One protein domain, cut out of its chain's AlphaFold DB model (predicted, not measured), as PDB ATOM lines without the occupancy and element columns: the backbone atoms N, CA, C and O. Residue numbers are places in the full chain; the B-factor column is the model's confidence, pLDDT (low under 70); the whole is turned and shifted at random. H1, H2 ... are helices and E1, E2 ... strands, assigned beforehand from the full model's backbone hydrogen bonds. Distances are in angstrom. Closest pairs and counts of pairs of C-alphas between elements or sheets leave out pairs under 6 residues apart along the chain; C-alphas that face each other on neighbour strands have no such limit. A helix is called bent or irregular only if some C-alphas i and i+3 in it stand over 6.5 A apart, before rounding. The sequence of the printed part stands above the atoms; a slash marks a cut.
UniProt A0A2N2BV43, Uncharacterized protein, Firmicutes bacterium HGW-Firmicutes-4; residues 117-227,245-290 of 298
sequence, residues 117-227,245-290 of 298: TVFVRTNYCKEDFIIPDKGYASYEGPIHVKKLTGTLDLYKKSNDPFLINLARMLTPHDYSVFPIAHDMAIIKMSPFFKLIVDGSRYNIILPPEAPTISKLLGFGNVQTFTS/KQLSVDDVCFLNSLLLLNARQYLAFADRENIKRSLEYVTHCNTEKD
ATOM      1  N   THR A 117      35.290 -35.687 -19.674       95.12
ATOM      2  CA  THR A 117      35.722 -36.969 -20.241       95.12
ATOM      3  C   THR A 117      35.905 -36.846 -21.749       95.12
ATOM      4  O   THR A 117      34.954 -36.490 -22.443       95.12
ATOM      5  N   VAL A 118      37.079 -37.208 -22.250       95.44
ATOM      6  CA  VAL A 118      37.361 -37.407 -23.675       95.44
ATOM      7  C   VAL A 118      37.625 -38.892 -23.909       95.44
ATOM      8  O   VAL A 118      38.253 -39.553 -23.084       95.44
ATOM      9  N   PHE A 119      37.125 -39.428 -25.020       96.38
ATOM     10  CA  PHE A 119      37.367 -40.811 -25.426       96.38
ATOM     11  C   PHE A 119      38.263 -40.819 -26.655       96.38
ATOM     12  O   PHE A 119      37.961 -40.140 -27.638       96.38
ATOM     13  N   VAL A 120      39.338 -41.598 -26.601       95.75
ATOM     14  CA  VAL A 120      40.339 -41.668 -27.668       95.75
ATOM     15  C   VAL A 120      40.549 -43.106 -28.127       95.75
ATOM     16  O   VAL A 120      40.379 -44.038 -27.339       95.75
ATOM     17  N   ARG A 121      40.892 -43.288 -29.404       95.25
ATOM     18  CA  ARG A 121      41.179 -44.588 -30.014       95.25
ATOM     19  C   ARG A 121      42.352 -44.545 -30.984       95.25
ATOM     20  O   ARG A 121      42.674 -43.486 -31.517       95.25
ATOM     21  N   THR A 122      42.915 -45.717 -31.257       94.62
ATOM     22  CA  THR A 122      44.143 -45.882 -32.054       94.62
ATOM     23  C   THR A 122      43.962 -46.718 -33.328       94.62
ATOM     24  O   THR A 122      44.926 -47.031 -34.026       94.62
ATOM     25  N   ASN A 123      42.712 -47.027 -33.698       88.88
ATOM     26  CA  ASN A 123      42.364 -47.915 -34.819       88.88
ATOM     27  C   ASN A 123      43.052 -47.588 -36.155       88.88
ATOM     28  O   ASN A 123      43.177 -48.463 -37.008       88.88
ATOM     29  N   TYR A 124      43.442 -46.331 -36.380       89.25
ATOM     30  CA  TYR A 124      44.049 -45.895 -37.638       89.25
ATOM     31  C   TYR A 124      45.575 -45.816 -37.607       89.25
ATOM     32  O   TYR A 124      46.189 -45.795 -38.671       89.25
ATOM     33  N   CYS A 125      46.194 -45.788 -36.425       90.75
ATOM     34  CA  CYS A 125      47.639 -45.621 -36.295       90.75
ATOM     35  C   CYS A 125      48.386 -46.939 -36.032       90.75
ATOM     36  O   CYS A 125      49.613 -46.960 -36.149       90.75
ATOM     37  N   LYS A 126      47.659 -48.040 -35.766       90.12
ATOM     38  CA  LYS A 126      48.202 -49.380 -35.455       90.12
ATOM     39  C   LYS A 126      49.163 -49.389 -34.259       90.12
ATOM     40  O   LYS A 126      50.063 -50.215 -34.202       90.12
ATOM     41  N   GLU A 127      49.004 -48.431 -33.354       95.56
ATOM     42  CA  GLU A 127      49.708 -48.416 -32.076       95.56
ATOM     43  C   GLU A 127      48.700 -48.768 -30.976       95.56
ATOM     44  O   GLU A 127      47.605 -48.206 -30.955       95.56
ATOM     45  N   ASP A 128      49.032 -49.693 -30.084       96.62
ATOM     46  CA  ASP A 128      48.181 -50.063 -28.953       96.62
ATOM     47  C   ASP A 128      48.553 -49.247 -27.709       96.62
ATOM     48  O   ASP A 128      49.697 -48.829 -27.516       96.62
ATOM     49  N   PHE A 129      47.580 -49.027 -26.832       97.31
ATOM     50  CA  PHE A 129      47.833 -48.494 -25.504       97.31
ATOM     51  C   PHE A 129      48.485 -49.543 -24.606       97.31
ATOM     52  O   PHE A 129      48.090 -50.712 -24.575       97.31
ATOM     53  N   ILE A 130      49.436 -49.081 -23.802       95.25
ATOM     54  CA  ILE A 130      50.030 -49.852 -22.713       95.25
ATOM     55  C   ILE A 130      49.186 -49.651 -21.454       95.25
ATOM     56  O   ILE A 130      48.834 -48.527 -21.113       95.25
ATOM     57  N   ILE A 131      48.885 -50.726 -20.730       94.50
ATOM     58  CA  ILE A 131      48.167 -50.671 -19.453       94.50
ATOM     59  C   ILE A 131      49.178 -50.903 -18.322       94.50
ATOM     60  O   ILE A 131      49.628 -52.036 -18.152       94.50
ATOM     61  N   PRO A 132      49.566 -49.869 -17.555       91.31
ATOM     62  CA  PRO A 132      50.446 -50.049 -16.407       91.31
ATOM     63  C   PRO A 132      49.690 -50.708 -15.250       91.31
ATOM     64  O   PRO A 132      48.468 -50.603 -15.154       91.31
ATOM     65  N   ASP A 133      50.414 -51.323 -14.323       87.19
ATOM     66  CA  ASP A 133      49.872 -51.844 -13.062       87.19
ATOM     67  C   ASP A 133      49.131 -50.792 -12.220       87.19
ATOM     68  O   ASP A 133      48.117 -51.097 -11.595       87.19
ATOM     69  N   LYS A 134      49.591 -49.538 -12.259       86.75
ATOM     70  CA  LYS A 134      48.902 -48.384 -11.663       86.75
ATOM     71  C   LYS A 134      47.581 -48.033 -12.380       86.75
ATOM     72  O   LYS A 134      46.760 -47.307 -11.833       86.75
ATOM     73  N   GLY A 135      47.342 -48.537 -13.592       90.50
ATOM     74  CA  GLY A 135      46.082 -48.400 -14.336       90.50
ATOM     75  C   GLY A 135      45.809 -47.029 -14.968       90.50
ATOM     76  O   GLY A 135      44.799 -46.867 -15.653       90.50
ATOM     77  N   TYR A 136      46.679 -46.039 -14.760       94.31
ATOM     78  CA  TYR A 136      46.557 -44.703 -15.348       94.31
ATOM     79  C   TYR A 136      47.910 -43.986 -15.404       94.31
ATOM     80  O   TYR A 136      48.905 -44.512 -14.910       94.31
ATOM     81  N   ALA A 137      47.944 -42.779 -15.967       93.44
ATOM     82  CA  ALA A 137      49.005 -41.795 -15.746       93.44
ATOM     83  C   ALA A 137      48.427 -40.372 -15.733       93.44
ATOM     84  O   ALA A 137      47.418 -40.113 -16.392       93.44
ATOM     85  N   SER A 138      49.068 -39.455 -15.009       92.69
ATOM     86  CA  SER A 138      48.743 -38.022 -15.015       92.69
ATOM     87  C   SER A 138      49.795 -37.236 -15.787       92.69
ATOM     88  O   SER A 138      50.956 -37.636 -15.848       92.69
ATOM     89  N   TYR A 139      49.395 -36.097 -16.343       93.56
ATOM     90  CA  TYR A 139      50.300 -35.150 -16.981       93.56
ATOM     91  C   TYR A 139      50.170 -33.758 -16.365       93.56
ATOM     92  O   TYR A 139      49.068 -33.220 -16.217       93.56
ATOM     93  N   GLU A 140      51.319 -33.165 -16.059       92.25
ATOM     94  CA  GLU A 140      51.469 -31.794 -15.580       92.25
ATOM     95  C   GLU A 140      52.347 -31.028 -16.566       92.25
ATOM     96  O   GLU A 140      53.569 -31.159 -16.575       92.25
ATOM     97  N   GLY A 141      51.716 -30.247 -17.440       89.00
ATOM     98  CA  GLY A 141      52.415 -29.501 -18.469       89.00
ATOM     99  C   GLY A 141      52.955 -28.151 -17.989       89.00
ATOM    100  O   GLY A 141      52.862 -27.781 -16.812       89.00
ATOM    101  N   PRO A 142      53.458 -27.328 -18.924       89.88
ATOM    102  CA  PRO A 142      54.055 -26.018 -18.636       89.88
ATOM    103  C   PRO A 142      53.166 -25.029 -17.856       89.88
ATOM    104  O   PRO A 142      53.670 -24.052 -17.290       89.88
ATOM    105  N   ILE A 143      51.845 -25.254 -17.821       88.19
ATOM    106  CA  ILE A 143      50.874 -24.384 -17.141       88.19
ATOM    107  C   ILE A 143      50.229 -24.993 -15.890       88.19
ATOM    108  O   ILE A 143      49.405 -24.310 -15.290       88.19
ATOM    109  N   HIS A 144      50.594 -26.211 -15.475       85.62
ATOM    110  CA  HIS A 144      50.013 -26.962 -14.345       85.62
ATOM    111  C   HIS A 144      49.520 -26.083 -13.166       85.62
ATOM    112  O   HIS A 144      48.312 -25.953 -12.961       85.62
ATOM    113  N   VAL A 145      50.402 -25.373 -12.445       82.88
ATOM    114  CA  VAL A 145      49.991 -24.445 -11.360       82.88
ATOM    115  C   VAL A 145      49.497 -23.087 -11.867       82.88
ATOM    116  O   VAL A 145      48.665 -22.439 -11.227       82.88
ATOM    117  N   LYS A 146      49.963 -22.654 -13.045       89.88
ATOM    118  CA  LYS A 146      49.615 -21.360 -13.658       89.88
ATOM    119  C   LYS A 146      48.145 -21.288 -14.099       89.88
ATOM    120  O   LYS A 146      47.611 -20.190 -14.238       89.88
ATOM    121  N   LYS A 147      47.459 -22.424 -14.287       92.69
ATOM    122  CA  LYS A 147      46.018 -22.465 -14.607       92.69
ATOM    123  C   LYS A 147      45.175 -21.748 -13.558       92.69
ATOM    124  O   LYS A 147      44.261 -21.001 -13.912       92.69
ATOM    125  N   LEU A 148      45.471 -21.974 -12.275       92.31
ATOM    126  CA  LEU A 148      44.702 -21.390 -11.178       92.31
ATOM    127  C   LEU A 148      44.868 -19.873 -11.149       92.31
ATOM    128  O   LEU A 148      43.875 -19.147 -11.186       92.31
ATOM    129  N   THR A 149      46.113 -19.396 -11.145       91.12
ATOM    130  CA  THR A 149      46.411 -17.960 -11.126       91.12
ATOM    131  C   THR A 149      45.870 -17.267 -12.372       91.12
ATOM    132  O   THR A 149      45.155 -16.276 -12.247       91.12
ATOM    133  N   GLY A 150      46.073 -17.847 -13.559       91.44
ATOM    134  CA  GLY A 150      45.532 -17.322 -14.813       91.44
ATOM    135  C   GLY A 150      44.003 -17.217 -14.814       91.44
ATOM    136  O   GLY A 150      43.452 -16.216 -15.268       91.44
ATOM    137  N   THR A 151      43.303 -18.203 -14.246       94.12
ATOM    138  CA  THR A 151      41.833 -18.169 -14.123       94.12
ATOM    139  C   THR A 151      41.369 -17.073 -13.161       94.12
ATOM    140  O   THR A 151      40.415 -16.353 -13.458       94.12
ATOM    141  N   LEU A 152      42.049 -16.907 -12.022       93.69
ATOM    142  CA  LEU A 152      41.732 -15.858 -11.048       93.69
ATOM    143  C   LEU A 152      42.027 -14.452 -11.588       93.69
ATOM    144  O   LEU A 152      41.269 -13.520 -11.325       93.69
ATOM    145  N   ASP A 153      43.081 -14.288 -12.381       93.00
ATOM    146  CA  ASP A 153      43.394 -13.007 -13.013       93.00
ATOM    147  C   ASP A 153      42.392 -12.651 -14.114       93.00
ATOM    148  O   ASP A 153      41.991 -11.491 -14.237       93.00
ATOM    149  N   LEU A 154      41.908 -13.639 -14.874       93.19
ATOM    150  CA  LEU A 154      40.778 -13.433 -15.779       93.19
ATOM    151  C   LEU A 154      39.506 -13.044 -15.025       93.19
ATOM    152  O   LEU A 154      38.769 -12.175 -15.497       93.19
ATOM    153  N   TYR A 155      39.249 -13.647 -13.861       94.75
ATOM    154  CA  TYR A 155      38.110 -13.279 -13.024       94.75
ATOM    155  C   TYR A 155      38.204 -11.817 -12.589       94.75
ATOM    156  O   TYR A 155      37.261 -11.066 -12.809       94.75
ATOM    157  N   LYS A 156      39.359 -11.371 -12.085       93.94
ATOM    158  CA  LYS A 156      39.576  -9.963 -11.704       93.94
ATOM    159  C   LYS A 156      39.326  -8.987 -12.860       93.94
ATOM    160  O   LYS A 156      38.828  -7.893 -12.628       93.94
ATOM    161  N   LYS A 157      39.669  -9.374 -14.094       92.31
ATOM    162  CA  LYS A 157      39.497  -8.532 -15.292       92.31
ATOM    163  C   LYS A 157      38.064  -8.506 -15.827       92.31
ATOM    164  O   LYS A 157      37.635  -7.482 -16.342       92.31
ATOM    165  N   SER A 158      37.353  -9.629 -15.760       92.81
ATOM    166  CA  SER A 158      36.026  -9.795 -16.380       92.81
ATOM    167  C   SER A 158      34.857  -9.731 -15.394       92.81
ATOM    168  O   SER A 158      33.718  -9.566 -15.817       92.81
ATOM    169  N   ASN A 159      35.134  -9.886 -14.097       92.69
ATOM    170  CA  ASN A 159      34.168 -10.072 -13.015       92.69
ATOM    171  C   ASN A 159      33.145 -11.195 -13.276       92.69
ATOM    172  O   ASN A 159      31.989 -11.117 -12.868       92.69
ATOM    173  N   ASP A 160      33.560 -12.244 -13.985       94.00
ATOM    174  CA  ASP A 160      32.680 -13.326 -14.409       94.00
ATOM    175  C   ASP A 160      32.601 -14.465 -13.371       94.00
ATOM    176  O   ASP A 160      33.583 -15.194 -13.187       94.00
ATOM    177  N   PRO A 161      31.440 -14.699 -12.726       93.50
ATOM    178  CA  PRO A 161      31.293 -15.728 -11.694       93.50
ATOM    179  C   PRO A 161      31.574 -17.157 -12.182       93.50
ATOM    180  O   PRO A 161      31.860 -18.049 -11.380       93.50
ATOM    181  N   PHE A 162      31.520 -17.412 -13.492       93.12
ATOM    182  CA  PHE A 162      31.924 -18.706 -14.035       93.12
ATOM    183  C   PHE A 162      33.392 -19.025 -13.715       93.12
ATOM    184  O   PHE A 162      33.717 -20.167 -13.390       93.12
ATOM    185  N   LEU A 163      34.275 -18.024 -13.749       95.00
ATOM    186  CA  LEU A 163      35.713 -18.214 -13.571       95.00
ATOM    187  C   LEU A 163      36.088 -18.550 -12.126       95.00
ATOM    188  O   LEU A 163      36.968 -19.381 -11.916       95.00
ATOM    189  N   ILE A 164      35.402 -17.983 -11.127       93.50
ATOM    190  CA  ILE A 164      35.648 -18.361  -9.727       93.50
ATOM    191  C   ILE A 164      35.187 -19.799  -9.454       93.50
ATOM    192  O   ILE A 164      35.893 -20.564  -8.795       93.50
ATOM    193  N   ASN A 165      34.055 -20.213 -10.033       91.75
ATOM    194  CA  ASN A 165      33.599 -21.600  -9.956       91.75
ATOM    195  C   ASN A 165      34.569 -22.544 -10.673       91.75
ATOM    196  O   ASN A 165      34.884 -23.614 -10.155       91.75
ATOM    197  N   LEU A 166      35.089 -22.134 -11.832       93.69
ATOM    198  CA  LEU A 166      36.107 -22.882 -12.556       93.69
ATOM    199  C   LEU A 166      37.389 -23.035 -11.736       93.69
ATOM    200  O   LEU A 166      37.868 -24.154 -11.606       93.69
ATOM    201  N   ALA A 167      37.899 -21.959 -11.135       93.12
ATOM    202  CA  ALA A 167      39.105 -21.974 -10.309       93.12
ATOM    203  C   ALA A 167      39.014 -22.992  -9.160       93.12
ATOM    204  O   ALA A 167      39.953 -23.752  -8.924       93.12
ATOM    205  N   ARG A 168      37.850 -23.082  -8.501       90.31
ATOM    206  CA  ARG A 168      37.594 -24.063  -7.429       90.31
ATOM    207  C   ARG A 168      37.685 -25.512  -7.900       90.31
ATOM    208  O   ARG A 168      37.975 -26.382  -7.087       90.31
ATOM    209  N   MET A 169      37.465 -25.768  -9.187       91.94
ATOM    210  CA  MET A 169      37.496 -27.094  -9.807       91.94
ATOM    211  C   MET A 169      38.883 -27.508 -10.319       91.94
ATOM    212  O   MET A 169      39.042 -28.645 -10.756       91.94
ATOM    213  N   LEU A 170      39.877 -26.614 -10.297       92.75
ATOM    214  CA  LEU A 170      41.197 -26.891 -10.869       92.75
ATOM    215  C   LEU A 170      42.085 -27.717  -9.932       92.75
ATOM    216  O   LEU A 170      42.060 -27.561  -8.706       92.75
ATOM    217  N   THR A 171      42.893 -28.564 -10.561       91.00
ATOM    218  CA  THR A 171      43.990 -29.350  -9.991       91.00
ATOM    219  C   THR A 171      45.281 -29.042 -10.767       91.00
ATOM    220  O   THR A 171      45.208 -28.483 -11.874       91.00
ATOM    221  N   PRO A 172      46.464 -29.376 -10.215       89.81
ATOM    222  CA  PRO A 172      47.730 -29.254 -10.939       89.81
ATOM    223  C   PRO A 172      47.738 -30.040 -12.257       89.81
ATOM    224  O   PRO A 172      48.172 -29.498 -13.274       89.81
ATOM    225  N   HIS A 173      47.142 -31.236 -12.297       92.19
ATOM    226  CA  HIS A 173      47.080 -32.063 -13.505       92.19
ATOM    227  C   HIS A 173      46.341 -31.375 -14.660       92.19
ATOM    228  O   HIS A 173      45.238 -30.831 -14.516       92.19
ATOM    229  N   ASP A 174      46.959 -31.376 -15.839       93.94
ATOM    230  CA  ASP A 174      46.323 -30.939 -17.082       93.94
ATOM    231  C   ASP A 174      45.345 -31.993 -17.586       93.94
ATOM    232  O   ASP A 174      44.229 -31.656 -17.999       93.94
ATOM    233  N   TYR A 175      45.739 -33.262 -17.493       95.69
ATOM    234  CA  TYR A 175      44.856 -34.393 -17.709       95.69
ATOM    235  C   TYR A 175      45.405 -35.686 -17.105       95.69
ATOM    236  O   TYR A 175      46.587 -35.785 -16.780       95.69
ATOM    237  N   SER A 176      44.536 -36.693 -17.053       95.94
ATOM    238  CA  SER A 176      44.871 -38.063 -16.655       95.94
ATOM    239  C   SER A 176      44.389 -39.049 -17.726       95.94
ATOM    240  O   SER A 176      43.267 -38.919 -18.225       95.94
ATOM    241  N   VAL A 177      45.227 -40.012 -18.110       97.31
ATOM    242  CA  VAL A 177      44.959 -41.033 -19.135       97.31
ATOM    243  C   VAL A 177      44.699 -42.392 -18.493       97.31
ATOM    244  O   VAL A 177      45.477 -42.858 -17.669       97.31
ATOM    245  N   PHE A 178      43.607 -43.032 -18.903       97.38
ATOM    246  CA  PHE A 178      43.159 -44.334 -18.417       97.38
ATOM    247  C   PHE A 178      42.941 -45.270 -19.610       97.38
ATOM    248  O   PHE A 178      41.895 -45.176 -20.268       97.38
ATOM    249  N   PRO A 179      43.901 -46.142 -19.941       96.75
ATOM    250  CA  PRO A 179      43.701 -47.144 -20.977       96.75
ATOM    251  C   PRO A 179      42.670 -48.171 -20.486       96.75
ATOM    252  O   PRO A 179      42.782 -48.718 -19.392       96.75
ATOM    253  N   ILE A 180      41.618 -48.384 -21.277       94.62
ATOM    254  CA  ILE A 180      40.472 -49.249 -20.923       94.62
ATOM    255  C   ILE A 180      40.343 -50.466 -21.846       94.62
ATOM    256  O   ILE A 180      39.602 -51.396 -21.539       94.62
ATOM    257  N   ALA A 181      41.048 -50.444 -22.973       93.69
ATOM    258  CA  ALA A 181      41.269 -51.553 -23.889       93.69
ATOM    259  C   ALA A 181      42.571 -51.289 -24.661       93.69
ATOM    260  O   ALA A 181      43.127 -50.193 -24.577       93.69
ATOM    261  N   HIS A 182      43.034 -52.267 -25.441       94.38
ATOM    262  CA  HIS A 182      44.258 -52.114 -26.231       94.38
ATOM    263  C   HIS A 182      44.177 -50.946 -27.233       94.38
ATOM    264  O   HIS A 182      45.148 -50.225 -27.397       94.38
ATOM    265  N   ASP A 183      43.011 -50.688 -27.838       95.06
ATOM    266  CA  ASP A 183      42.824 -49.628 -28.837       95.06
ATOM    267  C   ASP A 183      42.130 -48.375 -28.285       95.06
ATOM    268  O   ASP A 183      41.805 -47.476 -29.064       95.06
ATOM    269  N   MET A 184      41.820 -48.318 -26.981       95.81
ATOM    270  CA  MET A 184      40.938 -47.293 -26.419       95.81
ATOM    271  C   MET A 184      41.362 -46.815 -25.030       95.81
ATOM    272  O   MET A 184      41.578 -47.603 -24.110       95.81
ATOM    273  N   ALA A 185      41.354 -45.493 -24.850       97.19
ATOM    274  CA  ALA A 185      41.596 -44.853 -23.565       97.19
ATOM    275  C   ALA A 185      40.566 -43.758 -23.261       97.19
ATOM    276  O   ALA A 185      39.895 -43.203 -24.141       97.19
ATOM    277  N   ILE A 186      40.450 -43.450 -21.975       97.56
ATOM    278  CA  ILE A 186      39.694 -42.323 -21.448       97.56
ATOM    279  C   ILE A 186      40.687 -41.270 -20.986       97.56
ATOM    280  O   ILE A 186      41.566 -41.562 -20.181       97.56
ATOM    281  N   ILE A 187      40.496 -40.032 -21.430       97.31
ATOM    282  CA  ILE A 187      41.242 -38.884 -20.930       97.31
ATOM    283  C   ILE A 187      40.326 -38.037 -20.046       97.31
ATOM    284  O   ILE A 187      39.224 -37.643 -20.444       97.31
ATOM    285  N   LYS A 188      40.779 -37.755 -18.829       96.88
ATOM    286  CA  LYS A 188      40.160 -36.809 -17.901       96.88
ATOM    287  C   LYS A 188      40.863 -35.478 -18.033       96.88
ATOM    288  O   LYS A 188      41.945 -35.304 -17.503       96.88
ATOM    289  N   MET A 189      40.248 -34.560 -18.765       95.62
ATOM    290  CA  MET A 189      40.824 -33.252 -19.051       95.62
ATOM    291  C   MET A 189      40.440 -32.236 -17.978       95.62
ATOM    292  O   MET A 189      39.258 -32.111 -17.628       95.62
ATOM    293  N   SER A 190      41.417 -31.453 -17.522       95.12
ATOM    294  CA  SER A 190      41.184 -30.315 -16.636       95.12
ATOM    295  C   SER A 190      40.143 -29.367 -17.243       95.12
ATOM    296  O   SER A 190      40.224 -29.033 -18.434       95.12
ATOM    297  N   PRO A 191      39.158 -28.882 -16.464       94.06
ATOM    298  CA  PRO A 191      38.111 -28.025 -17.005       94.06
ATOM    299  C   PRO A 191      38.647 -26.664 -17.479       94.06
ATOM    300  O   PRO A 191      37.961 -26.005 -18.260       94.06
ATOM    301  N   PHE A 192      39.873 -26.279 -17.094       94.06
ATOM    302  CA  PHE A 192      40.571 -25.095 -17.605       94.06
ATOM    303  C   PHE A 192      40.613 -25.042 -19.136       94.06
ATOM    304  O   PHE A 192      40.403 -23.985 -19.723       94.06
ATOM    305  N   PHE A 193      40.811 -26.181 -19.804       92.00
ATOM    306  CA  PHE A 193      40.951 -26.210 -21.262       92.00
ATOM    307  C   PHE A 193      39.676 -25.805 -22.010       92.00
ATOM    308  O   PHE A 193      39.752 -25.439 -23.177       92.00
ATOM    309  N   LYS A 194      38.519 -25.740 -21.335       89.19
ATOM    310  CA  LYS A 194      37.305 -25.125 -21.899       89.19
ATOM    311  C   LYS A 194      37.465 -23.630 -22.188       89.19
ATOM    312  O   LYS A 194      36.697 -23.091 -22.974       89.19
ATOM    313  N   LEU A 195      38.446 -22.967 -21.573       90.56
ATOM    314  CA  LEU A 195      38.776 -21.569 -21.845       90.56
ATOM    315  C   LEU A 195      39.602 -21.391 -23.128       90.56
ATOM    316  O   LEU A 195      39.717 -20.262 -23.592       90.56
ATOM    317  N   ILE A 196      40.172 -22.468 -23.686       86.44
ATOM    318  CA  ILE A 196      41.122 -22.414 -24.813       86.44
ATOM    319  C   ILE A 196      40.563 -23.081 -26.085       86.44
ATOM    320  O   ILE A 196      41.131 -22.936 -27.162       86.44
ATOM    321  N   VAL A 197      39.450 -23.815 -25.993       80.75
ATOM    322  CA  VAL A 197      38.807 -24.418 -27.172       80.75
ATOM    323  C   VAL A 197      38.153 -23.375 -28.082       80.75
ATOM    324  O   VAL A 197      37.761 -22.293 -27.637       80.75
ATOM    325  N   ASP A 198      37.971 -23.750 -29.348       73.81
ATOM    326  CA  ASP A 198      37.271 -22.942 -30.346       73.81
ATOM    327  C   ASP A 198      35.882 -22.507 -29.847       73.81
ATOM    328  O   ASP A 198      35.080 -23.319 -29.376       73.81
ATOM    329  N   GLY A 199      35.594 -21.208 -29.957       76.06
ATOM    330  CA  GLY A 199      34.342 -20.606 -29.486       76.06
ATOM    331  C   GLY A 199      34.347 -20.180 -28.014       76.06
ATOM    332  O   GLY A 199      33.340 -19.661 -27.534       76.06
ATOM    333  N   SER A 200      35.462 -20.350 -27.296       84.31
ATOM    334  CA  SER A 200      35.655 -19.708 -25.995       84.31
ATOM    335  C   SER A 200      35.611 -18.183 -26.135       84.31
ATOM    336  O   SER A 200      36.234 -17.601 -27.021       84.31
ATOM    337  N   ARG A 201      34.904 -17.517 -25.214       87.25
ATOM    338  CA  ARG A 201      34.887 -16.046 -25.115       87.25
ATOM    339  C   ARG A 201      36.147 -15.466 -24.467       87.25
ATOM    340  O   ARG A 201      36.287 -14.248 -24.394       87.25
ATOM    341  N   TYR A 202      37.021 -16.322 -23.942       88.25
ATOM    342  CA  TYR A 202      38.245 -15.917 -23.264       88.25
ATOM    343  C   TYR A 202      39.423 -16.054 -24.216       88.25
ATOM    344  O   TYR A 202      39.647 -17.117 -24.789       88.25
ATOM    345  N   ASN A 203      40.199 -14.984 -24.349       81.31
ATOM    346  CA  ASN A 203      41.419 -14.995 -25.141       81.31
ATOM    347  C   ASN A 203      42.611 -15.376 -24.251       81.31
ATOM    348  O   ASN A 203      43.227 -14.513 -23.622       81.31
ATOM    349  N   ILE A 204      42.886 -16.678 -24.141       85.75
ATOM    350  CA  ILE A 204      44.041 -17.195 -23.399       85.75
ATOM    351  C   ILE A 204      45.269 -17.170 -24.304       85.75
ATOM    352  O   ILE A 204      45.318 -17.864 -25.317       85.75
ATOM    353  N   ILE A 205      46.292 -16.418 -23.898       85.25
ATOM    354  CA  ILE A 205      47.600 -16.444 -24.552       85.25
ATOM    355  C   ILE A 205      48.406 -17.596 -23.951       85.25
ATOM    356  O   ILE A 205      48.639 -17.637 -22.742       85.25
ATOM    357  N   LEU A 206      48.809 -18.539 -24.801       87.75
ATOM    358  CA  LEU A 206      49.666 -19.653 -24.412       87.75
ATOM    359  C   LEU A 206      51.118 -19.194 -24.208       87.75
ATOM    360  O   LEU A 206      51.550 -18.231 -24.846       87.75
ATOM    361  N   PRO A 207      51.879 -19.858 -23.325       88.06
ATOM    362  CA  PRO A 207      53.251 -19.457 -23.056       88.06
ATOM    363  C   PRO A 207      54.170 -19.700 -24.275       88.06
ATOM    364  O   PRO A 207      53.914 -20.627 -25.050       88.06
ATOM    365  N   PRO A 208      55.248 -18.909 -24.461       89.31
ATOM    366  CA  PRO A 208      56.134 -19.013 -25.629       89.31
ATOM    367  C   PRO A 208      56.775 -20.391 -25.820       89.31
ATOM    368  O   PRO A 208      56.979 -20.821 -26.953       89.31
ATOM    369  N   GLU A 209      57.067 -21.097 -24.726       88.25
ATOM    370  CA  GLU A 209      57.611 -22.456 -24.732       88.25
ATOM    371  C   GLU A 209      56.611 -23.509 -25.247       88.25
ATOM    372  O   GLU A 209      57.011 -24.550 -25.767       88.25
ATOM    373  N   ALA A 210      55.307 -23.226 -25.171       89.69
ATOM    374  CA  ALA A 210      54.237 -24.100 -25.637       89.69
ATOM    375  C   ALA A 210      53.146 -23.297 -26.373       89.69
ATOM    376  O   ALA A 210      52.016 -23.188 -25.898       89.69
ATOM    377  N   PRO A 211      53.452 -22.761 -27.571       89.38
ATOM    378  CA  PRO A 211      52.602 -21.789 -28.264       89.38
ATOM    379  C   PRO A 211      51.350 -22.406 -28.907       89.38
ATOM    380  O   PRO A 211      50.542 -21.703 -29.504       89.38
ATOM    381  N   THR A 212      51.191 -23.729 -28.824       89.38
ATOM    382  CA  THR A 212      50.033 -24.458 -29.357       89.38
ATOM    383  C   THR A 212      49.524 -25.432 -28.307       89.38
ATOM    384  O   THR A 212      50.306 -25.934 -27.500       89.38
ATOM    385  N   ILE A 213      48.230 -25.756 -28.355       87.62
ATOM    386  CA  ILE A 213      47.620 -26.746 -27.455       87.62
ATOM    387  C   ILE A 213      48.316 -28.109 -27.547       87.62
ATOM    388  O   ILE A 213      48.553 -28.733 -26.521       87.62
ATOM    389  N   SER A 214      48.695 -28.531 -28.757       88.69
ATOM    390  CA  SER A 214      49.419 -29.788 -28.974       88.69
ATOM    391  C   SER A 214      50.759 -29.804 -28.236       88.69
ATOM    392  O   SER A 214      51.035 -30.730 -27.487       88.69
ATOM    393  N   LYS A 215      51.559 -28.732 -28.347       90.12
ATOM    394  CA  LYS A 215      52.828 -28.613 -27.606       90.12
ATOM    395  C   LYS A 215      52.631 -28.505 -26.096       90.12
ATOM    396  O   LYS A 215      53.458 -28.988 -25.337       90.12
ATOM    397  N   LEU A 216      51.556 -27.853 -25.666       90.81
ATOM    398  CA  LEU A 216      51.248 -27.665 -24.254       90.81
ATOM    399  C   LEU A 216      50.877 -28.982 -23.567       90.81
ATOM    400  O   LEU A 216      51.344 -29.264 -22.466       90.81
ATOM    401  N   LEU A 217      50.035 -29.770 -24.233       91.56
ATOM    402  CA  LEU A 217      49.510 -31.033 -23.725       91.56
ATOM    403  C   LEU A 217      50.358 -32.240 -24.128       91.56
ATOM    404  O   LEU A 217      50.124 -33.324 -23.618       91.56
ATOM    405  N   GLY A 218      51.291 -32.067 -25.062       90.19
ATOM    406  CA  GLY A 218      52.116 -33.126 -25.641       90.19
ATOM    407  C   GLY A 218      51.373 -34.086 -26.577       90.19
ATOM    408  O   GLY A 218      52.002 -34.950 -27.175       90.19
ATOM    409  N   PHE A 219      50.057 -33.929 -26.755       91.25
ATOM    410  CA  PHE A 219      49.278 -34.712 -27.710       91.25
ATOM    411  C   PHE A 219      48.123 -33.914 -28.312       91.25
ATOM    412  O   PHE A 219      47.721 -32.862 -27.811       91.25
ATOM    413  N   GLY A 220      47.558 -34.455 -29.385       87.94
ATOM    414  CA  GLY A 220      46.305 -34.056 -29.996       87.94
ATOM    415  C   GLY A 220      46.301 -32.636 -30.549       87.94
ATOM    416  O   GLY A 220      47.322 -31.981 -30.748       87.94
ATOM    417  N   ASN A 221      45.093 -32.150 -30.813       84.44
ATOM    418  CA  ASN A 221      44.816 -30.781 -31.230       84.44
ATOM    419  C   ASN A 221      43.507 -30.301 -30.583       84.44
ATOM    420  O   ASN A 221      42.833 -31.062 -29.893       84.44
ATOM    421  N   VAL A 222      43.107 -29.053 -30.832       79.25
ATOM    422  CA  VAL A 222      41.899 -28.443 -30.239       79.25
ATOM    423  C   VAL A 222      40.634 -29.311 -30.403       79.25
ATOM    424  O   VAL A 222      39.824 -29.408 -29.479       79.25
ATOM    425  N   GLN A 223      40.481 -30.015 -31.529       81.88
ATOM    426  CA  GLN A 223      39.331 -30.890 -31.789       81.88
ATOM    427  C   GLN A 223      39.367 -32.189 -30.975       81.88
ATOM    428  O   GLN A 223      38.312 -32.751 -30.663       81.88
ATOM    429  N   THR A 224      40.559 -32.671 -30.612       82.69
ATOM    430  CA  THR A 224      40.735 -33.819 -29.710       82.69
ATOM    431  C   THR A 224      40.190 -33.501 -28.318       82.69
ATOM    432  O   THR A 224      39.573 -34.353 -27.686       82.69
ATOM    433  N   PHE A 225      40.334 -32.252 -27.866       81.81
ATOM    434  CA  PHE A 225      39.991 -31.809 -26.507       81.81
ATOM    435  C   PHE A 225      38.571 -31.278 -26.348       81.81
ATOM    436  O   PHE A 225      38.210 -30.737 -25.304       81.81
ATOM    437  N   THR A 226      37.732 -31.412 -27.370       82.12
ATOM    438  CA  THR A 226      36.365 -30.906 -27.284       82.12
ATOM    439  C   THR A 226      35.567 -31.710 -26.258       82.12
ATOM    440  O   THR A 226      35.419 -32.929 -26.372       82.12
ATOM    441  N   SER A 227      35.020 -31.029 -25.248       84.38
ATOM    442  CA  SER A 227      34.199 -31.682 -24.229       84.38
ATOM    443  C   SER A 227      32.902 -32.260 -24.821       84.38
ATOM    444  O   SER A 227      32.366 -31.680 -25.771       84.38
ATOM    445  N   LYS A 245      37.593 -39.780 -30.450       94.19
ATOM    446  CA  LYS A 245      38.649 -39.135 -31.230       94.19
ATOM    447  C   LYS A 245      39.709 -40.157 -31.619       94.19
ATOM    448  O   LYS A 245      40.022 -41.051 -30.842       94.19
ATOM    449  N   GLN A 246      40.227 -40.054 -32.835       93.75
ATOM    450  CA  GLN A 246      41.295 -40.932 -33.312       93.75
ATOM    451  C   GLN A 246      42.630 -40.241 -33.091       93.75
ATOM    452  O   GLN A 246      42.757 -39.054 -33.394       93.75
ATOM    453  N   LEU A 247      43.588 -40.977 -32.547       94.94
ATOM    454  CA  LEU A 247      44.926 -40.480 -32.277       94.94
ATOM    455  C   LEU A 247      45.871 -40.776 -33.436       94.94
ATOM    456  O   LEU A 247      45.724 -41.775 -34.146       94.94
ATOM    457  N   SER A 248      46.847 -39.891 -33.609       94.94
ATOM    458  CA  SER A 248      48.010 -40.156 -34.452       94.94
ATOM    459  C   SER A 248      48.977 -41.124 -33.758       94.94
ATOM    460  O   SER A 248      48.812 -41.453 -32.585       94.94
ATOM    461  N   VAL A 249      49.991 -41.601 -34.482       95.12
ATOM    462  CA  VAL A 249      51.053 -42.437 -33.895       95.12
ATOM    463  C   VAL A 249      51.787 -41.674 -32.790       95.12
ATOM    464  O   VAL A 249      51.980 -42.221 -31.709       95.12
ATOM    465  N   ASP A 250      52.137 -40.411 -33.045       93.69
ATOM    466  CA  ASP A 250      52.908 -39.578 -32.116       93.69
ATOM    467  C   ASP A 250      52.136 -39.327 -30.817       93.69
ATOM    468  O   ASP A 250      52.699 -39.443 -29.731       93.69
ATOM    469  N   ASP A 251      50.824 -39.085 -30.919       95.56
ATOM    470  CA  ASP A 251      49.948 -38.937 -29.752       95.56
ATOM    471  C   ASP A 251      49.967 -40.191 -28.870       95.56
ATOM    472  O   ASP A 251      50.044 -40.094 -27.646       95.56
ATOM    473  N   VAL A 252      49.880 -41.379 -29.481       96.19
ATOM    474  CA  VAL A 252      49.876 -42.649 -28.741       96.19
ATOM    475  C   VAL A 252      51.243 -42.917 -28.129       96.19
ATOM    476  O   VAL A 252      51.302 -43.280 -26.960       96.19
ATOM    477  N   CYS A 253      52.332 -42.677 -28.865       95.12
ATOM    478  CA  CYS A 253      53.693 -42.834 -28.347       95.12
ATOM    479  C   CYS A 253      53.932 -41.919 -27.139       95.12
ATOM    480  O   CYS A 253      54.431 -42.373 -26.107       95.12
ATOM    481  N   PHE A 254      53.502 -40.658 -27.221       94.94
ATOM    482  CA  PHE A 254      53.592 -39.731 -26.102       94.94
ATOM    483  C   PHE A 254      52.737 -40.181 -24.906       94.94
ATOM    484  O   PHE A 254      53.244 -40.265 -23.789       94.94
ATOM    485  N   LEU A 255      51.466 -40.548 -25.104       96.12
ATOM    486  CA  LEU A 255      50.618 -41.025 -24.000       96.12
ATOM    487  C   LEU A 255      51.140 -42.328 -23.376       96.12
ATOM    488  O   LEU A 255      51.137 -42.466 -22.152       96.12
ATOM    489  N   ASN A 256      51.637 -43.260 -24.189       95.81
ATOM    490  CA  ASN A 256      52.271 -44.485 -23.713       95.81
ATOM    491  C   ASN A 256      53.555 -44.193 -22.936       95.81
ATOM    492  O   ASN A 256      53.839 -44.904 -21.977       95.81
ATOM    493  N   SER A 257      54.294 -43.131 -23.276       93.62
ATOM    494  CA  SER A 257      55.458 -42.722 -22.485       93.62
ATOM    495  C   SER A 257      55.075 -42.351 -21.048       93.62
ATOM    496  O   SER A 257      55.728 -42.800 -20.109       93.62
ATOM    497  N   LEU A 258      53.960 -41.636 -20.854       93.00
ATOM    498  CA  LEU A 258      53.420 -41.317 -19.529       93.00
ATOM    499  C   LEU A 258      52.987 -42.580 -18.774       93.00
ATOM    500  O   LEU A 258      53.279 -42.733 -17.591       93.00
ATOM    501  N   LEU A 259      52.314 -43.505 -19.464       94.00
ATOM    502  CA  LEU A 259      51.846 -44.769 -18.888       94.00
ATOM    503  C   LEU A 259      53.015 -45.665 -18.459       94.00
ATOM    504  O   LEU A 259      52.997 -46.211 -17.359       94.00
ATOM    505  N   LEU A 260      54.063 -45.753 -19.277       91.12
ATOM    506  CA  LEU A 260      55.301 -46.465 -18.960       91.12
ATOM    507  C   LEU A 260      56.067 -45.809 -17.813       91.12
ATOM    508  O   LEU A 260      56.611 -46.504 -16.959       91.12
ATOM    509  N   LEU A 261      56.112 -44.479 -17.768       86.06
ATOM    510  CA  LEU A 261      56.697 -43.741 -16.651       86.06
ATOM    511  C   LEU A 261      55.916 -43.943 -15.356       86.06
ATOM    512  O   LEU A 261      56.523 -43.908 -14.290       86.06
ATOM    513  N   ASN A 262      54.608 -44.185 -15.418       87.00
ATOM    514  CA  ASN A 262      53.818 -44.480 -14.227       87.00
ATOM    515  C   ASN A 262      53.791 -45.976 -13.862       87.00
ATOM    516  O   ASN A 262      53.369 -46.318 -12.762       87.00
ATOM    517  N   ALA A 263      54.260 -46.873 -14.734       86.31
ATOM    518  CA  ALA A 263      54.385 -48.289 -14.404       86.31
ATOM    519  C   ALA A 263      55.400 -48.496 -13.267       86.31
ATOM    520  O   ALA A 263      56.443 -47.828 -13.216       86.31
ATOM    521  N   ARG A 264      55.092 -49.423 -12.354       78.44
ATOM    522  CA  ARG A 264      55.997 -49.787 -11.257       78.44
ATOM    523  C   ARG A 264      56.682 -51.122 -11.497       78.44
ATOM    524  O   ARG A 264      57.904 -51.182 -11.513       78.44
ATOM    525  N   GLN A 265      55.897 -52.177 -11.664       81.06
ATOM    526  CA  GLN A 265      56.394 -53.545 -11.765       81.06
ATOM    527  C   GLN A 265      55.857 -54.271 -12.996       81.06
ATOM    528  O   GLN A 265      56.592 -55.033 -13.621       81.06
ATOM    529  N   TYR A 266      54.594 -54.035 -13.357       84.88
ATOM    530  CA  TYR A 266      53.961 -54.725 -14.478       84.88
ATOM    531  C   TYR A 266      53.381 -53.747 -15.499       84.88
ATOM    532  O   TYR A 266      52.895 -52.668 -15.161       84.88
ATOM    533  N   LEU A 267      53.391 -54.178 -16.759       89.19
ATOM    534  CA  LEU A 267      52.578 -53.604 -17.822       89.19
ATOM    535  C   LEU A 267      51.884 -54.721 -18.597       89.19
ATOM    536  O   LEU A 267      52.387 -55.842 -18.687       89.19
ATOM    537  N   ALA A 268      50.751 -54.387 -19.194       91.25
ATOM    538  CA  ALA A 268      50.052 -55.222 -20.149       91.25
ATOM    539  C   ALA A 268      49.948 -54.497 -21.494       91.25
ATOM    540  O   ALA A 268      49.795 -53.278 -21.561       91.25
ATOM    541  N   PHE A 269      50.029 -55.268 -22.569       93.25
ATOM    542  CA  PHE A 269      49.837 -54.827 -23.946       93.25
ATOM    543  C   PHE A 269      49.279 -56.005 -24.746       93.25
ATOM    544  O   PHE A 269      49.501 -57.160 -24.379       93.25
ATOM    545  N   ALA A 270      48.524 -55.726 -25.807       93.31
ATOM    546  CA  ALA A 270      47.908 -56.779 -26.615       93.31
ATOM    547  C   ALA A 270      48.899 -57.408 -27.600       93.31
ATOM    548  O   ALA A 270      48.949 -58.629 -27.723       93.31
ATOM    549  N   ASP A 271      49.693 -56.577 -28.275       92.31
ATOM    550  CA  ASP A 271      50.672 -57.002 -29.270       92.31
ATOM    551  C   ASP A 271      51.957 -56.180 -29.122       92.31
ATOM    552  O   ASP A 271      51.924 -54.950 -29.045       92.31
ATOM    553  N   ARG A 272      53.102 -56.869 -29.069       90.25
ATOM    554  CA  ARG A 272      54.417 -56.237 -28.939       90.25
ATOM    555  C   ARG A 272      54.750 -55.378 -30.156       90.25
ATOM    556  O   ARG A 272      55.343 -54.312 -29.997       90.25
ATOM    557  N   GLU A 273      54.383 -55.828 -31.354       93.88
ATOM    558  CA  GLU A 273      54.683 -55.094 -32.586       93.88
ATOM    559  C   GLU A 273      53.920 -53.766 -32.632       93.88
ATOM    560  O   GLU A 273      54.466 -52.753 -33.070       93.88
ATOM    561  N   ASN A 274      52.709 -53.737 -32.070       95.00
ATOM    562  CA  ASN A 274      51.881 -52.535 -31.990       95.00
ATOM    563  C   ASN A 274      52.278 -51.581 -30.851       95.00
ATOM    564  O   ASN A 274      51.641 -50.546 -30.697       95.00
ATOM    565  N   ILE A 275      53.293 -51.889 -30.039       94.25
ATOM    566  CA  ILE A 275      53.829 -50.946 -29.036       94.25
ATOM    567  C   ILE A 275      55.299 -50.599 -29.276       94.25
ATOM    568  O   ILE A 275      55.921 -49.887 -28.487       94.25
ATOM    569  N   LYS A 276      55.894 -51.126 -30.350       92.81
ATOM    570  CA  LYS A 276      57.329 -51.012 -30.611       92.81
ATOM    571  C   LYS A 276      57.777 -49.558 -30.745       92.81
ATOM    572  O   LYS A 276      58.793 -49.185 -30.164       92.81
ATOM    573  N   ARG A 277      56.998 -48.727 -31.445       93.62
ATOM    574  CA  ARG A 277      57.313 -47.300 -31.622       93.62
ATOM    575  C   ARG A 277      57.207 -46.545 -30.306       93.62
ATOM    576  O   ARG A 277      58.059 -45.713 -30.028       93.62
ATOM    577  N   SER A 278      56.231 -46.880 -29.464       93.69
ATOM    578  CA  SER A 278      56.127 -46.321 -28.112       93.69
ATOM    579  C   SER A 278      57.347 -46.665 -27.250       93.69
ATOM    580  O   SER A 278      57.861 -45.805 -26.538       93.69
ATOM    581  N   LEU A 279      57.853 -47.901 -27.336       90.19
ATOM    582  CA  LEU A 279      59.067 -48.312 -26.623       90.19
ATOM    583  C   LEU A 279      60.314 -47.577 -27.139       90.19
ATOM    584  O   LEU A 279      61.133 -47.123 -26.342       90.19
ATOM    585  N   GLU A 280      60.449 -47.433 -28.458       89.81
ATOM    586  CA  GLU A 280      61.525 -46.652 -29.079       89.81
ATOM    587  C   GLU A 280      61.430 -45.169 -28.699       89.81
ATOM    588  O   GLU A 280      62.438 -44.548 -28.382       89.81
ATOM    589  N   TYR A 281      60.232 -44.594 -28.655       88.75
ATOM    590  CA  TYR A 281      60.019 -43.204 -28.259       88.75
ATOM    591  C   TYR A 281      60.560 -42.925 -26.848       88.75
ATOM    592  O   TYR A 281      61.331 -41.988 -26.644       88.75
ATOM    593  N   VAL A 282      60.230 -43.783 -25.876       84.50
ATOM    594  CA  VAL A 282      60.657 -43.606 -24.477       84.50
ATOM    595  C   VAL A 282      62.172 -43.687 -24.313       84.50
ATOM    596  O   VAL A 282      62.734 -42.909 -23.544       84.50
ATOM    597  N   THR A 283      62.853 -44.574 -25.047       77.56
ATOM    598  CA  THR A 283      64.318 -44.693 -24.957       77.56
ATOM    599  C   THR A 283      65.044 -43.462 -25.498       77.56
ATOM    600  O   THR A 283      66.110 -43.124 -24.990       77.56
ATOM    601  N   HIS A 284      64.465 -42.754 -26.471       75.69
ATOM    602  CA  HIS A 284      65.028 -41.510 -27.007       75.69
ATOM    603  C   HIS A 284      64.710 -40.285 -26.136       75.69
ATOM    604  O   HIS A 284      65.478 -39.324 -26.130       75.69
ATOM    605  N   CYS A 285      63.614 -40.314 -25.372       67.81
ATOM    606  CA  CYS A 285      63.222 -39.227 -24.468       67.81
ATOM    607  C   CYS A 285      63.988 -39.204 -23.129       67.81
ATOM    608  O   CYS A 285      63.672 -38.379 -22.276       67.81
ATOM    609  N   ASN A 286      65.023 -40.042 -22.974       53.47
ATOM    610  CA  ASN A 286      66.006 -39.991 -21.886       53.47
ATOM    611  C   ASN A 286      65.370 -40.060 -20.485       53.47
ATOM    612  O   ASN A 286      65.581 -39.205 -19.626       53.47
ATOM    613  N   THR A 287      64.542 -41.076 -20.261       56.97
ATOM    614  CA  THR A 287      63.922 -41.319 -18.960       56.97
ATOM    615  C   THR A 287      64.869 -42.155 -18.096       56.97
ATOM    616  O   THR A 287      65.260 -43.255 -18.470       56.97
ATOM    617  N   GLU A 288      65.247 -41.652 -16.917       54.91
ATOM    618  CA  GLU A 288      66.142 -42.320 -15.944       54.91
ATOM    619  C   GLU A 288      65.586 -43.650 -15.375       54.91
ATOM    620  O   GLU A 288      66.176 -44.244 -14.473       54.91
ATOM    621  N   LYS A 289      64.443 -44.138 -15.877       57.69
ATOM    622  CA  LYS A 289      63.816 -45.380 -15.424       57.69
ATOM    623  C   LYS A 289      64.395 -46.593 -16.146       57.69
ATOM    624  O   LYS A 289      64.392 -46.675 -17.372       57.69
ATOM    625  N   ASP A 290      64.837 -47.570 -15.358       57.09
ATOM    626  CA  ASP A 290      65.289 -48.857 -15.875       57.09
ATOM    627  C   ASP A 290      64.100 -49.694 -16.374       57.09
ATOM    628  O   ASP A 290      63.314 -50.229 -15.595       57.09
TER     629      ASP A 290
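AT A GLANCE: This is residues 117 to 227 and 245 to 290 of the 298 residues of an uncharacterized protein of Firmicutes bacterium HGW-Firmicutes-4 (UniProt A0A2N2BV43). A strongly twisted sheet of four strands has H5 across one face, with H6 packed on the side of H5 away from the sheet, while a helical hairpin, H1 and H2, makes the opposite end of an elongated body. Along the long axis the short helices H3 and H4 fall between this hairpin and H5, joined by a long loop. The printed part has 157 residues with six named helices and four named strands, in the order E1 E2 H1 H2 E3 E4 H3 H4 H5 H6; the sheet order is E1 E4 E3 E2, antiparallel throughout. The class is mixed, helices and strands, with under half of the residues, 78, in named elements. The whole is compact, with a radius of gyration of the C-alphas of 16.6 A, and spans 53 by 31 by 26 A.

HOW THE PARTS SIT: E1, residues 117 to 121, is an edge strand, antiparallel to E4, residues 184 to 189, with N 118 and O 187 at 2.8 A. E2, residues 137 to 139, is the other edge strand, antiparallel to E3, residues 175 to 181, with N 139 and O 175 at 2.9 A. E3 and E4 form a hairpin, with N 178 and O 186 at 2.8 A. H1, residues 146 to 158, and H2, residues 161 to 168, form a helical hairpin and touch at a shallow tilt of 18 degrees, opposite ways; their closest C-alphas, Tyr 155 and Leu 163, are 5.5 A apart. H3, residues 191 to 195, is close to H1 but not clearly touching, with the C-alphas of Lys 147 and Phe 192 closest at 6.8 A. H4, residues 213 to 217, touches no helix and is not on the sheet. H5, residues 249 to 262, is on one face of the sheet, making two layers, a helix over a sheet; its height over the sheet is 8.7 A. It lies over E3 and only just over E2, with 3 C-alphas, and runs across the strands, at 83 degrees to E3 on the local plane. Residues 252 to 257 of H5 touch H6, residues 273 to 284, closest at the C-alphas of Cys 253 and Ser 278, 4.3 A; the lines are only just about perpendicular, at 70.3 degrees. In H1, H2, H4 and H5 every O i to N i+4 pair is within hydrogen-bond range, in H6 6 of 8, and in H3 0 of 1, beside 2 of 2 O i to N i+3 pairs.

IN THESE COORDINATES: E1 begins at C-alpha 117, (35.722, -36.969, -20.241). E3 is 18.6 A long, E4 15.9 A, H1 18.1 A and H5 20.0 A. H6, 18.0 A, is irregular, with C-alphas 274 and 277 7.6 A apart, and ends at C-alpha 284, (65.028, -41.510, -27.007).

THE WHOLE: The C-alphas farthest apart, Asn 159 and Glu 273, are 53.2 A apart. Residues 228 to 244 are not printed, and C-alphas 227 and 245 are 11.2 A apart across this cut. The links E1 to E2 and H3 to H4 are long. The mean pLDDT of the printed part is 89.7, and residues 285 to 290 are under 70.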